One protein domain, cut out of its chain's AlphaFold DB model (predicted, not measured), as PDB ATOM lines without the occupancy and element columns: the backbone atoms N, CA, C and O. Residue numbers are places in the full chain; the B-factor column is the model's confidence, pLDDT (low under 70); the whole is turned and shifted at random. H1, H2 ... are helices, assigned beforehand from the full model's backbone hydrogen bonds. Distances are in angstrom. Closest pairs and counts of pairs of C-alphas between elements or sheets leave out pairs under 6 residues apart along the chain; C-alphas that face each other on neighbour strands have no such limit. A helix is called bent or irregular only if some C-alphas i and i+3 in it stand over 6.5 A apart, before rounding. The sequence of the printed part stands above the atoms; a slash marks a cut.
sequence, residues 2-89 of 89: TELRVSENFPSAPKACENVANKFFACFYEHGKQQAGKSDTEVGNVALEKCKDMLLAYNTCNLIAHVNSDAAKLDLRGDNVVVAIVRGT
ATOM      1  N   THR A   2      28.091 -39.847  14.602       54.72
ATOM      2  CA  THR A   2      26.807 -39.409  15.162       54.72
ATOM      3  C   THR A   2      25.945 -40.656  15.311       54.72
ATOM      4  O   THR A   2      25.659 -41.306  14.310       54.72
ATOM      5  N   GLU A   3      25.617 -41.039  16.541       73.81
ATOM      6  CA  GLU A   3      24.774 -42.208  16.807       73.81
ATOM      7  C   GLU A   3      23.366 -41.970  16.239       73.81
ATOM      8  O   GLU A   3      22.750 -40.938  16.522       73.81
ATOM      9  N   LEU A   4      22.862 -42.893  15.412       83.31
ATOM     10  CA  LEU A   4      21.483 -42.836  14.932       83.31
ATOM     11  C   LEU A   4      20.544 -43.138  16.100       83.31
ATOM     12  O   LEU A   4      20.520 -44.251  16.616       83.31
ATOM     13  N   ARG A   5      19.765 -42.138  16.517       85.69
ATOM     14  CA  ARG A   5      18.759 -42.266  17.576       85.69
ATOM     15  C   ARG A   5      17.381 -41.890  17.063       85.69
ATOM     16  O   ARG A   5      17.245 -40.999  16.227       85.69
ATOM     17  N   VAL A   6      16.361 -42.562  17.578       86.75
ATOM     18  CA  VAL A   6      14.959 -42.176  17.384       86.75
ATOM     19  C   VAL A   6      14.611 -40.962  18.247       86.75
ATOM     20  O   VAL A   6      15.283 -40.684  19.240       86.75
ATOM     21  N   SER A   7      13.565 -40.235  17.860       85.06
ATOM     22  CA  SER A   7      12.958 -39.180  18.676       85.06
ATOM     23  C   SER A   7      12.594 -39.695  20.072       85.06
ATOM     24  O   SER A   7      12.161 -40.836  20.224       85.06
ATOM     25  N   GLU A   8      12.686 -38.827  21.081       85.69
ATOM     26  CA  GLU A   8      12.284 -39.121  22.466       85.69
ATOM     27  C   GLU A   8      10.802 -39.509  22.601       85.69
ATOM     28  O   GLU A   8      10.414 -40.144  23.577       85.69
ATOM     29  N   ASN A   9       9.981 -39.177  21.601       80.69
ATOM     30  CA  ASN A   9       8.551 -39.489  21.573       80.69
ATOM     31  C   ASN A   9       8.231 -40.844  20.926       80.69
ATOM     32  O   ASN A   9       7.062 -41.221  20.820       80.69
ATOM     33  N   PHE A  10       9.244 -41.582  20.472       84.25
ATOM     34  CA  PHE A  10       9.075 -42.909  19.891       84.25
ATOM     35  C   PHE A  10       8.384 -43.875  20.881       84.25
ATOM     36  O   PHE A  10       8.696 -43.853  22.071       84.25
ATOM     37  N   PRO A  11       7.467 -44.757  20.427       86.19
ATOM     38  CA  PRO A  11       7.059 -45.022  19.040       86.19
ATOM     39  C   PRO A  11       5.909 -44.139  18.537       86.19
ATOM     40  O   PRO A  11       5.310 -44.429  17.504       86.19
ATOM     41  N   SER A  12       5.555 -43.075  19.255       86.88
ATOM     42  CA  SER A  12       4.446 -42.207  18.866       86.88
ATOM     43  C   SER A  12       4.865 -41.210  17.783       86.88
ATOM     44  O   SER A  12       6.045 -40.916  17.587       86.88
ATOM     45  N   ALA A  13       3.877 -40.686  17.065       87.50
ATOM     46  CA  ALA A  13       4.048 -39.589  16.122       87.50
ATOM     47  C   ALA A  13       2.809 -38.684  16.165       87.50
ATOM     48  O   ALA A  13       1.687 -39.195  16.256       87.50
ATOM     49  N   PRO A  14       2.960 -37.354  16.058       90.12
ATOM     50  CA  PRO A  14       1.837 -36.459  15.813       90.12
ATOM     51  C   PRO A  14       1.092 -36.852  14.533       90.12
ATOM     52  O   PRO A  14       1.716 -37.291  13.568       90.12
ATOM     53  N   LYS A  15      -0.230 -36.627  14.477       89.88
ATOM     54  CA  LYS A  15      -1.051 -36.967  13.293       89.88
ATOM     55  C   LYS A  15      -0.504 -36.369  11.993       89.88
ATOM     56  O   LYS A  15      -0.506 -37.027  10.961       89.88
ATOM     57  N   ALA A  16       0.033 -35.148  12.050       90.69
ATOM     58  CA  ALA A  16       0.660 -34.494  10.899       90.69
ATOM     59  C   ALA A  16       1.870 -35.271  10.331       90.69
ATOM     60  O   ALA A  16       2.202 -35.120   9.158       90.69
ATOM     61  N   CYS A  17       2.507 -36.119  11.143       93.19
ATOM     62  CA  CYS A  17       3.673 -36.922  10.788       93.19
ATOM     63  C   CYS A  17       3.344 -38.386  10.461       93.19
ATOM     64  O   CYS A  17       4.267 -39.142  10.161       93.19
ATOM     65  N   GLU A  18       2.072 -38.799  10.488       93.56
ATOM     66  CA  GLU A  18       1.655 -40.204  10.346       93.56
ATOM     67  C   GLU A  18       2.234 -40.870   9.088       93.56
ATOM     68  O   GLU A  18       2.834 -41.940   9.163       93.56
ATOM     69  N   ASN A  19       2.165 -40.197   7.937       94.44
ATOM     70  CA  ASN A  19       2.699 -40.731   6.679       94.44
ATOM     71  C   ASN A  19       4.219 -40.951   6.710       94.44
ATOM     72  O   ASN A  19       4.721 -41.902   6.110       94.44
ATOM     73  N   VAL A  20       4.966 -40.072   7.384       94.62
ATOM     74  CA  VAL A  20       6.426 -40.190   7.512       94.62
ATOM     75  C   VAL A  20       6.776 -41.288   8.516       94.62
ATOM     76  O   VAL A  20       7.655 -42.107   8.247       94.62
ATOM     77  N   ALA A  21       6.042 -41.355   9.628       93.94
ATOM     78  CA  ALA A  21       6.189 -42.390  10.644       93.94
ATOM     79  C   ALA A  21       5.917 -43.789  10.075       93.94
ATOM     80  O   ALA A  21       6.738 -44.683  10.255       93.94
ATOM     81  N   ASN A  22       4.844 -43.962   9.300       96.31
ATOM     82  CA  ASN A  22       4.499 -45.244   8.684       96.31
ATOM     83  C   ASN A  22       5.597 -45.757   7.744       96.31
ATOM     84  O   ASN A  22       5.884 -46.952   7.740       96.31
ATOM     85  N   LYS A  23       6.259 -44.872   6.986       96.75
ATOM     86  CA  LYS A  23       7.400 -45.257   6.137       96.75
ATOM     87  C   LYS A  23       8.580 -45.744   6.973       96.75
ATOM     88  O   LYS A  23       9.118 -46.813   6.695       96.75
ATOM     89  N   PHE A  24       8.944 -44.991   8.013       95.62
ATOM     90  CA  PHE A  24      10.017 -45.387   8.922       95.62
ATOM     91  C   PHE A  24       9.705 -46.718   9.618       95.62
ATOM     92  O   PHE A  24      10.535 -47.621   9.580       95.62
ATOM     93  N   PHE A  25       8.507 -46.883  10.185       94.69
ATOM     94  CA  PHE A  25       8.122 -48.108  10.889       94.69
ATOM     95  C   PHE A  25       8.036 -49.319   9.964       94.69
ATOM     96  O   PHE A  25       8.456 -50.398  10.368       94.69
ATOM     97  N   ALA A  26       7.559 -49.155   8.727       96.12
ATOM     98  CA  ALA A  26       7.562 -50.233   7.742       96.12
ATOM     99  C   ALA A  26       8.991 -50.707   7.430       96.12
ATOM    100  O   ALA A  26       9.273 -51.899   7.537       96.12
ATOM    101  N   CYS A  27       9.906 -49.776   7.133       95.50
ATOM    102  CA  CYS A  27      11.313 -50.103   6.886       95.50
ATOM    103  C   CYS A  27      11.970 -50.746   8.118       95.50
ATOM    104  O   CYS A  27      12.627 -51.785   8.025       95.50
ATOM    105  N   PHE A  28      11.755 -50.153   9.296       93.94
ATOM    106  CA  PHE A  28      12.340 -50.634  10.542       93.94
ATOM    107  C   PHE A  28      11.810 -52.019  10.915       93.94
ATOM    108  O   PHE A  28      12.575 -52.860  11.370       93.94
ATOM    109  N   TYR A  29      10.527 -52.298  10.681       92.12
ATOM    110  CA  TYR A  29       9.954 -53.625  10.889       92.12
ATOM    111  C   TYR A  29      10.539 -54.658   9.920       92.12
ATOM    112  O   TYR A  29      10.869 -55.764  10.338       92.12
ATOM    113  N   GLU A  30      10.697 -54.308   8.643       93.81
ATOM    114  CA  GLU A  30      11.255 -55.212   7.633       93.81
ATOM    115  C   GLU A  30      12.700 -55.623   7.959       93.81
ATOM    116  O   GLU A  30      13.058 -56.795   7.840       93.81
ATOM    117  N   HIS A  31      13.530 -54.674   8.394       92.94
ATOM    118  CA  HIS A  31      14.959 -54.906   8.620       92.94
ATOM    119  C   HIS A  31      15.342 -55.178  10.079       92.94
ATOM    120  O   HIS A  31      16.405 -55.739  10.326       92.94
ATOM    121  N   GLY A  32      14.492 -54.796  11.031       89.19
ATOM    122  CA  GLY A  32      14.716 -54.910  12.474       89.19
ATOM    123  C   GLY A  32      13.993 -56.087  13.127       89.19
ATOM    124  O   GLY A  32      14.001 -56.215  14.351       89.19
ATOM    125  N   LYS A  33      13.338 -56.948  12.339       86.88
ATOM    126  CA  LYS A  33      12.610 -58.110  12.854       86.88
ATOM    127  C   LYS A  33      13.566 -59.102  13.517       86.88
ATOM    128  O   LYS A  33      14.350 -59.775  12.853       86.88
ATOM    129  N   GLN A  34      13.440 -59.241  14.830       85.75
ATOM    130  CA  GLN A  34      14.189 -60.227  15.601       85.75
ATOM    131  C   GLN A  34      13.554 -61.621  15.483       85.75
ATOM    132  O   GLN A  34      12.335 -61.770  15.344       85.75
ATOM    133  N   GLN A  35      14.385 -62.664  15.534       83.38
ATOM    134  CA  GLN A  35      13.901 -64.044  15.608       83.38
ATOM    135  C   GLN A  35      13.236 -64.294  16.968       83.38
ATOM    136  O   GLN A  35      13.708 -63.810  17.996       83.38
ATOM    137  N   ALA A  36      12.156 -65.078  16.988       83.06
ATOM    138  CA  ALA A  36      11.451 -65.394  18.227       83.06
ATOM    139  C   ALA A  36      12.406 -66.014  19.265       83.06
ATOM    140  O   ALA A  36      13.136 -66.960  18.966       83.06
ATOM    141  N   GLY A  37      12.405 -65.463  20.481       83.06
ATOM    142  CA  GLY A  37      13.253 -65.928  21.582       83.06
ATOM    143  C   GLY A  37      14.718 -65.478  21.528       83.06
ATOM    144  O   GLY A  37      15.485 -65.873  22.401       83.06
ATOM    145  N   LYS A  38      15.122 -64.650  20.552       80.94
ATOM    146  CA  LYS A  38      16.470 -64.067  20.479       80.94
ATOM    147  C   LYS A  38      16.402 -62.543  20.492       80.94
ATOM    148  O   LYS A  38      15.865 -61.942  19.569       80.94
ATOM    149  N   SER A  39      16.988 -61.936  21.522       82.12
ATOM    150  CA  SER A  39      17.257 -60.499  21.534       82.12
ATOM    151  C   SER A  39      18.630 -60.258  20.919       82.12
ATOM    152  O   SER A  39      19.643 -60.658  21.488       82.12
ATOM    153  N   ASP A  40      18.644 -59.645  19.743       83.06
ATOM    154  CA  ASP A  40      19.849 -59.232  19.031       83.06
ATOM    155  C   ASP A  40      19.789 -57.719  18.798       83.06
ATOM    156  O   ASP A  40      19.031 -57.229  17.954       83.06
ATOM    157  N   THR A  41      20.544 -56.973  19.601       78.44
ATOM    158  CA  THR A  41      20.599 -55.506  19.540       78.44
ATOM    159  C   THR A  41      21.224 -55.014  18.233       78.44
ATOM    160  O   THR A  41      20.910 -53.916  17.772       78.44
ATOM    161  N   GLU A  42      22.069 -55.825  17.593       86.69
ATOM    162  CA  GLU A  42      22.752 -55.451  16.358       86.69
ATOM    163  C   GLU A  42      21.776 -55.390  15.182       86.69
ATOM    164  O   GLU A  42      21.869 -54.489  14.351       86.69
ATOM    165  N   VAL A  43      20.755 -56.254  15.176       87.31
ATOM    166  CA  VAL A  43      19.651 -56.205  14.200       87.31
ATOM    167  C   VAL A  43      18.921 -54.857  14.249       87.31
ATOM    168  O   VAL A  43      18.604 -54.290  13.204       87.31
ATOM    169  N   GLY A  44      18.714 -54.301  15.447       86.25
ATOM    170  CA  GLY A  44      18.130 -52.968  15.614       86.25
ATOM    171  C   GLY A  44      19.014 -51.867  15.026       86.25
ATOM    172  O   GLY A  44      18.531 -51.026  14.269       86.25
ATOM    173  N   ASN A  45      20.321 -51.908  15.299       89.00
ATOM    174  CA  ASN A  45      21.279 -50.936  14.759       89.00
ATOM    175  C   ASN A  45      21.381 -51.014  13.229       89.00
ATOM    176  O   ASN A  45      21.361 -49.987  12.551       89.00
ATOM    177  N   VAL A  46      21.418 -52.226  12.670       90.19
ATOM    178  CA  VAL A  46      21.415 -52.445  11.216       90.19
ATOM    179  C   VAL A  46      20.137 -51.896  10.585       90.19
ATOM    180  O   VAL A  46      20.195 -51.289   9.515       90.19
ATOM    181  N   ALA A  47      18.985 -52.066  11.236       91.94
ATOM    182  CA  ALA A  47      17.731 -51.494  10.762       91.94
ATOM    183  C   ALA A  47      17.750 -49.958  10.782       91.94
ATOM    184  O   ALA A  47      17.310 -49.342   9.815       91.94
ATOM    185  N   LEU A  48      18.307 -49.330  11.827       91.94
ATOM    186  CA  LEU A  48      18.465 -47.869  11.873       91.94
ATOM    187  C   LEU A  48      19.348 -47.354  10.730       91.94
ATOM    188  O   LEU A  48      18.975 -46.382  10.079       91.94
ATOM    189  N   GLU A  49      20.470 -48.019  10.447       93.69
ATOM    190  CA  GLU A  49      21.358 -47.646   9.338       93.69
ATOM    191  C   GLU A  49      20.675 -47.818   7.974       93.69
ATOM    192  O   GLU A  49      20.707 -46.910   7.144       93.69
ATOM    193  N   LYS A  50      19.982 -48.943   7.748       94.94
ATOM    194  CA  LYS A  50      19.243 -49.183   6.496       94.94
ATOM    195  C   LYS A  50      18.086 -48.209   6.287       94.94
ATOM    196  O   LYS A  50      17.787 -47.851   5.153       94.94
ATOM    197  N   CYS A  51      17.448 -47.774   7.368       95.50
ATOM    198  CA  CYS A  51      16.291 -46.885   7.338       95.50
ATOM    199  C   CYS A  51      16.649 -45.423   7.643       95.50
ATOM    200  O   CYS A  51      15.753 -44.632   7.949       95.50
ATOM    201  N   LYS A  52      17.933 -45.048   7.568       94.75
ATOM    202  CA  LYS A  52      18.454 -43.756   8.035       94.75
ATOM    203  C   LYS A  52      17.732 -42.546   7.447       94.75
ATOM    204  O   LYS A  52      17.401 -41.624   8.188       94.75
ATOM    205  N   ASP A  53      17.445 -42.542   6.149       94.75
ATOM    206  CA  ASP A  53      16.766 -41.404   5.515       94.75
ATOM    207  C   ASP A  53      15.328 -41.240   6.032       94.75
ATOM    208  O   ASP A  53      14.865 -40.127   6.292       94.75
ATOM    209  N   MET A  54      14.631 -42.357   6.262       95.25
ATOM    210  CA  MET A  54      13.282 -42.354   6.831       95.25
ATOM    211  C   MET A  54      13.298 -41.985   8.317       95.25
ATOM    212  O   MET A  54      12.416 -41.258   8.774       95.25
ATOM    213  N   LEU A  55      14.315 -42.436   9.054       93.62
ATOM    214  CA  LEU A  55      14.555 -42.068  10.447       93.62
ATOM    215  C   LEU A  55      14.770 -40.557  10.589       93.62
ATOM    216  O   LEU A  55      14.147 -39.928  11.443       93.62
ATOM    217  N   LEU A  56      15.612 -39.962   9.737       93.50
ATOM    218  CA  LEU A  56      15.851 -38.518   9.730       93.50
ATOM    219  C   LEU A  56      14.555 -37.756   9.447       93.50
ATOM    220  O   LEU A  56      14.212 -36.850  10.203       93.50
ATOM    221  N   ALA A  57      13.786 -38.166   8.436       94.19
ATOM    222  CA  ALA A  57      12.503 -37.539   8.126       94.19
ATOM    223  C   ALA A  57      11.500 -37.643   9.292       94.19
ATOM    224  O   ALA A  57      10.839 -36.660   9.633       94.19
ATOM    225  N   TYR A  58      11.403 -38.814   9.929       93.81
ATOM    226  CA  TYR A  58      10.554 -39.038  11.101       93.81
ATOM    227  C   TYR A  58      10.965 -38.138  12.271       93.81
ATOM    228  O   TYR A  58      10.120 -37.441  12.839       93.81
ATOM    229  N   ASN A  59      12.257 -38.094  12.598       92.00
ATOM    230  CA  ASN A  59      12.778 -37.273  13.689       92.00
ATOM    231  C   ASN A  59      12.573 -35.778  13.426       92.00
ATOM    232  O   ASN A  59      12.120 -35.059  14.316       92.00
ATOM    233  N   THR A  60      12.844 -35.312  12.204       91.94
ATOM    234  CA  THR A  60      12.611 -33.921  11.807       91.94
ATOM    235  C   THR A  60      11.133 -33.559  11.909       91.94
ATOM    236  O   THR A  60      10.811 -32.509  12.460       91.94
ATOM    237  N   CYS A  61      10.226 -34.424  11.449       92.12
ATOM    238  CA  CYS A  61       8.793 -34.155  11.552       92.12
ATOM    239  C   CYS A  61       8.333 -34.071  13.014       92.12
ATOM    240  O   CYS A  61       7.615 -33.139  13.366       92.12
ATOM    241  N   ASN A  62       8.793 -34.981  13.880       88.50
ATOM    242  CA  ASN A  62       8.496 -34.919  15.314       88.50
ATOM    243  C   ASN A  62       9.020 -33.623  15.939       88.50
ATOM    244  O   ASN A  62       8.257 -32.918  16.593       88.50
ATOM    245  N   LEU A  63      10.283 -33.262  15.692       87.25
ATOM    246  CA  LEU A  63      10.859 -32.019  16.204       87.25
ATOM    247  C   LEU A  63      10.020 -30.805  15.786       87.25
ATOM    248  O   LEU A  63       9.628 -30.006  16.631       87.25
ATOM    249  N   ILE A  64       9.698 -30.695  14.495       87.69
ATOM    250  CA  ILE A  64       8.890 -29.599  13.950       87.69
ATOM    251  C   ILE A  64       7.498 -29.594  14.578       87.69
ATOM    252  O   ILE A  64       7.025 -28.540  14.982       87.69
ATOM    253  N   ALA A  65       6.827 -30.738  14.672       85.62
ATOM    254  CA  ALA A  65       5.474 -30.811  15.205       85.62
ATOM    255  C   ALA A  65       5.411 -30.455  16.699       85.62
ATOM    256  O   ALA A  65       4.446 -29.818  17.118       85.62
ATOM    257  N   HIS A  66       6.432 -30.791  17.488       72.00
ATOM    258  CA  HIS A  66       6.513 -30.386  18.892       72.00
ATOM    259  C   HIS A  66       6.885 -28.905  19.040       72.00
ATOM    260  O   HIS A  66       6.144 -28.180  19.690       72.00
ATOM    261  N   VAL A  67       7.893 -28.408  18.312       69.44
ATOM    262  CA  VAL A  67       8.256 -26.975  18.317       69.44
ATOM    263  C   VAL A  67       7.104 -26.090  17.823       69.44
ATOM    264  O   VAL A  67       6.848 -25.037  18.400       69.44
ATOM    265  N   ASN A  68       6.361 -26.506  16.791       57.56
ATOM    266  CA  ASN A  68       5.177 -25.772  16.331       57.56
ATOM    267  C   ASN A  68       3.985 -25.921  17.282       57.56
ATOM    268  O   ASN A  68       3.163 -25.013  17.347       57.56
ATOM    269  N   SER A  69       3.891 -27.014  18.045       53.81
ATOM    270  CA  SER A  69       2.910 -27.117  19.134       53.81
ATOM    271  C   SER A  69       3.254 -26.170  20.289       53.81
ATOM    272  O   SER A  69       2.343 -25.615  20.897       53.81
ATOM    273  N   ASP A  70       4.539 -25.927  20.558       50.22
ATOM    274  CA  ASP A  70       5.000 -24.945  21.548       50.22
ATOM    275  C   ASP A  70       4.840 -23.496  21.050       50.22
ATOM    276  O   ASP A  70       4.383 -22.636  21.804       50.22
ATOM    277  N   ALA A  71       5.107 -23.224  19.767       47.06
ATOM    278  CA  ALA A  71       4.840 -21.923  19.144       47.06
ATOM    279  C   ALA A  71       3.333 -21.607  19.090       47.06
ATOM    280  O   ALA A  71       2.922 -20.501  19.432       47.06
ATOM    281  N   ALA A  72       2.490 -22.593  18.762       43.16
ATOM    282  CA  ALA A  72       1.033 -22.454  18.818       43.16
ATOM    283  C   ALA A  72       0.505 -22.280  20.254       43.16
ATOM    284  O   ALA A  72      -0.557 -21.696  20.464       43.16
ATOM    285  N   LYS A  73       1.244 -22.751  21.266       45.00
ATOM    286  CA  LYS A  73       0.915 -22.512  22.677       45.00
ATOM    287  C   LYS A  73       1.273 -21.093  23.126       45.00
ATOM    288  O   LYS A  73       0.627 -20.581  24.040       45.00
ATOM    289  N   LEU A  74       2.257 -20.458  22.481       40.22
ATOM    290  CA  LEU A  74       2.631 -19.065  22.732       40.22
ATOM    291  C   LEU A  74       1.640 -18.067  22.100       40.22
ATOM    292  O   LEU A  74       1.420 -17.008  22.673       40.22
ATOM    293  N   ASP A  75       0.975 -18.426  20.998       41.81
ATOM    294  CA  ASP A  75      -0.020 -17.570  20.316       41.81
ATOM    295  C   ASP A  75      -1.382 -17.479  21.048       41.81
ATOM    296  O   ASP A  75      -2.175 -16.573  20.812       41.81
ATOM    297  N   LEU A  76      -1.660 -18.379  22.003       43.41
ATOM    298  CA  LEU A  76      -2.939 -18.422  22.738       43.41
ATOM    299  C   LEU A  76      -2.939 -17.678  24.085       43.41
ATOM    300  O   LEU A  76      -3.954 -17.673  24.784       43.41
ATOM    301  N   ARG A  77      -1.836 -17.028  24.467       44.31
ATOM    302  CA  ARG A  77      -1.827 -16.043  25.559       44.31
ATOM    303  C   ARG A  77      -1.621 -14.672  24.943       44.31
ATOM    304  O   ARG A  77      -0.497 -14.233  24.752       44.31
ATOM    305  N   GLY A  78      -2.743 -14.063  24.570       49.69
ATOM    306  CA  GLY A  78      -2.781 -12.757  23.939       49.69
ATOM    307  C   GLY A  78      -2.001 -11.715  24.725       49.69
ATOM    308  O   GLY A  78      -2.409 -11.342  25.814       49.69
ATOM    309  N   ASP A  79      -0.943 -11.212  24.107       48.47
ATOM    310  CA  ASP A  79      -0.381  -9.899  24.367       48.47
ATOM    311  C   ASP A  79       0.217  -9.394  23.046       48.47
ATOM    312  O   ASP A  79       1.207  -9.919  22.548       48.47
ATOM    313  N   ASN A  80      -0.475  -8.416  22.451       47.97
ATOM    314  CA  ASN A  80      -0.030  -7.491  21.401       47.97
ATOM    315  C   ASN A  80       1.391  -7.717  20.841       47.97
ATOM    316  O   ASN A  80       2.358  -7.138  21.338       47.97
ATOM    317  N   VAL A  81       1.508  -8.421  19.712       41.44
ATOM    318  CA  VAL A  81       2.676  -8.285  18.831       41.44
ATOM    319  C   VAL A  81       2.198  -7.887  17.444       41.44
ATOM    320  O   VAL A  81       1.625  -8.667  16.688       41.44
ATOM    321  N   VAL A  82       2.454  -6.623  17.120       43.34
ATOM    322  CA  VAL A  82       2.364  -6.074  15.771       43.34
ATOM    323  C   VAL A  82       3.440  -6.762  14.928       43.34
ATOM    324  O   VAL A  82       4.593  -6.337  14.918       43.34
ATOM    325  N   VAL A  83       3.092  -7.841  14.227       41.47
ATOM    326  CA  VAL A  83       3.973  -8.400  13.196       41.47
ATOM    327  C   VAL A  83       3.774  -7.580  11.928       41.47
ATOM    328  O   VAL A  83       2.815  -7.761  11.179       41.47
ATOM    329  N   ALA A  84       4.689  -6.636  11.713       39.09
ATOM    330  CA  ALA A  84       4.842  -5.949  10.443       39.09
ATOM    331  C   ALA A  84       5.118  -6.985   9.342       39.09
ATOM    332  O   ALA A  84       6.203  -7.560   9.258       39.09
ATOM    333  N   ILE A  85       4.121  -7.229   8.492       43.12
ATOM    334  CA  ILE A  85       4.289  -7.997   7.260       43.12
ATOM    335  C   ILE A  85       5.099  -7.118   6.306       43.12
ATOM    336  O   ILE A  85       4.569  -6.188   5.696       43.12
ATOM    337  N   VAL A  86       6.395  -7.406   6.182       43.53
ATOM    338  CA  VAL A  86       7.225  -6.902   5.085       43.53
ATOM    339  C   VAL A  86       6.653  -7.487   3.792       43.53
ATOM    340  O   VAL A  86       6.856  -8.658   3.477       43.53
ATOM    341  N   ARG A  87       5.879  -6.681   3.059       41.22
ATOM    342  CA  ARG A  87       5.490  -6.985   1.681       41.22
ATOM    343  C   ARG A  87       6.733  -6.888   0.801       41.22
ATOM    344  O   ARG A  87       7.249  -5.798   0.585       41.22
ATOM    345  N   GLY A  88       7.193  -8.028   0.298       46.38
ATOM    346  CA  GLY A  88       8.066  -8.079  -0.866       46.38
ATOM    347  C   GLY A  88       7.230  -7.980  -2.138       46.38
ATOM    348  O   GLY A  88       6.469  -8.898  -2.440       46.38
ATOM    349  N   THR A  89       7.315  -6.849  -2.832       37.59
ATOM    350  CA  THR A  89       7.527  -6.693  -4.287       37.59
ATOM    351  C   THR A  89       7.542  -5.213  -4.638       37.59
ATOM    352  O   THR A  89       6.705  -4.467  -4.084       37.59
TER     353      THR A  89
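Overview. This is residues 2 to 89 of the 89 residues of an uncharacterized protein of Plasmopara halstedii (UniProt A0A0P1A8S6). Two helices, H1 and the longer H3, pack against each other running opposite ways, while the short helix H2 makes a corner with the start of H3 and packs on the last part of H1. Residues 70 to 89, the end of H3 and the tail after it, stick out from this body. The printed part has 88 residues with three named helices, H1, H2 and H3 in chain order, and no named strand; the class is all helix. The whole is extended, with a radius of gyration of the C-alphas of 18.6 A and spans of 60 by 32 by 25 A.

Arrangement. H1, residues 15 to 32, touches H2, residues 41 to 50, with its residues 27 to 32 alone; the closest C-alphas, of Gly 32 and Ala 47, are 4.9 A apart. The two run opposite ways at a steep tilt of 58 degrees. H1 also touches H3, residues 52 to 74, with the C-alphas of Phe 24 and Met 54 closest at 4.9 A, at a shallow tilt of 27 degrees, opposite ways. H2 and H3 are close but not clearly touching, about perpendicular at 84 degrees; their closest C-alphas, of Leu 48 and Leu 55, are 7.1 A apart. In H2 and H3 every O i to N i+4 pair is within hydrogen-bond range, in H1 12 of 14.

Along the chain. Residues 2 to 14 hold no named element. H1 begins at C-alpha 15 (-1.051, -36.967, 13.293) and measures 23.9 A; it has a kink of 36 degrees near residue 22 and is irregular, with C-alphas 16 and 19 7.8 A apart. H2 measures 14.6 A. H3 measures 32.8 A and ends at C-alpha 74 (2.631, -19.065, 22.732).

Size, cuts and confidence. The C-alphas farthest apart, of Gly 37 and Thr 89, are 64.9 A from each other. The printed part has no cut, and no link between helices is long. Residue 2 and residues 67 to 89 have pLDDT under 70.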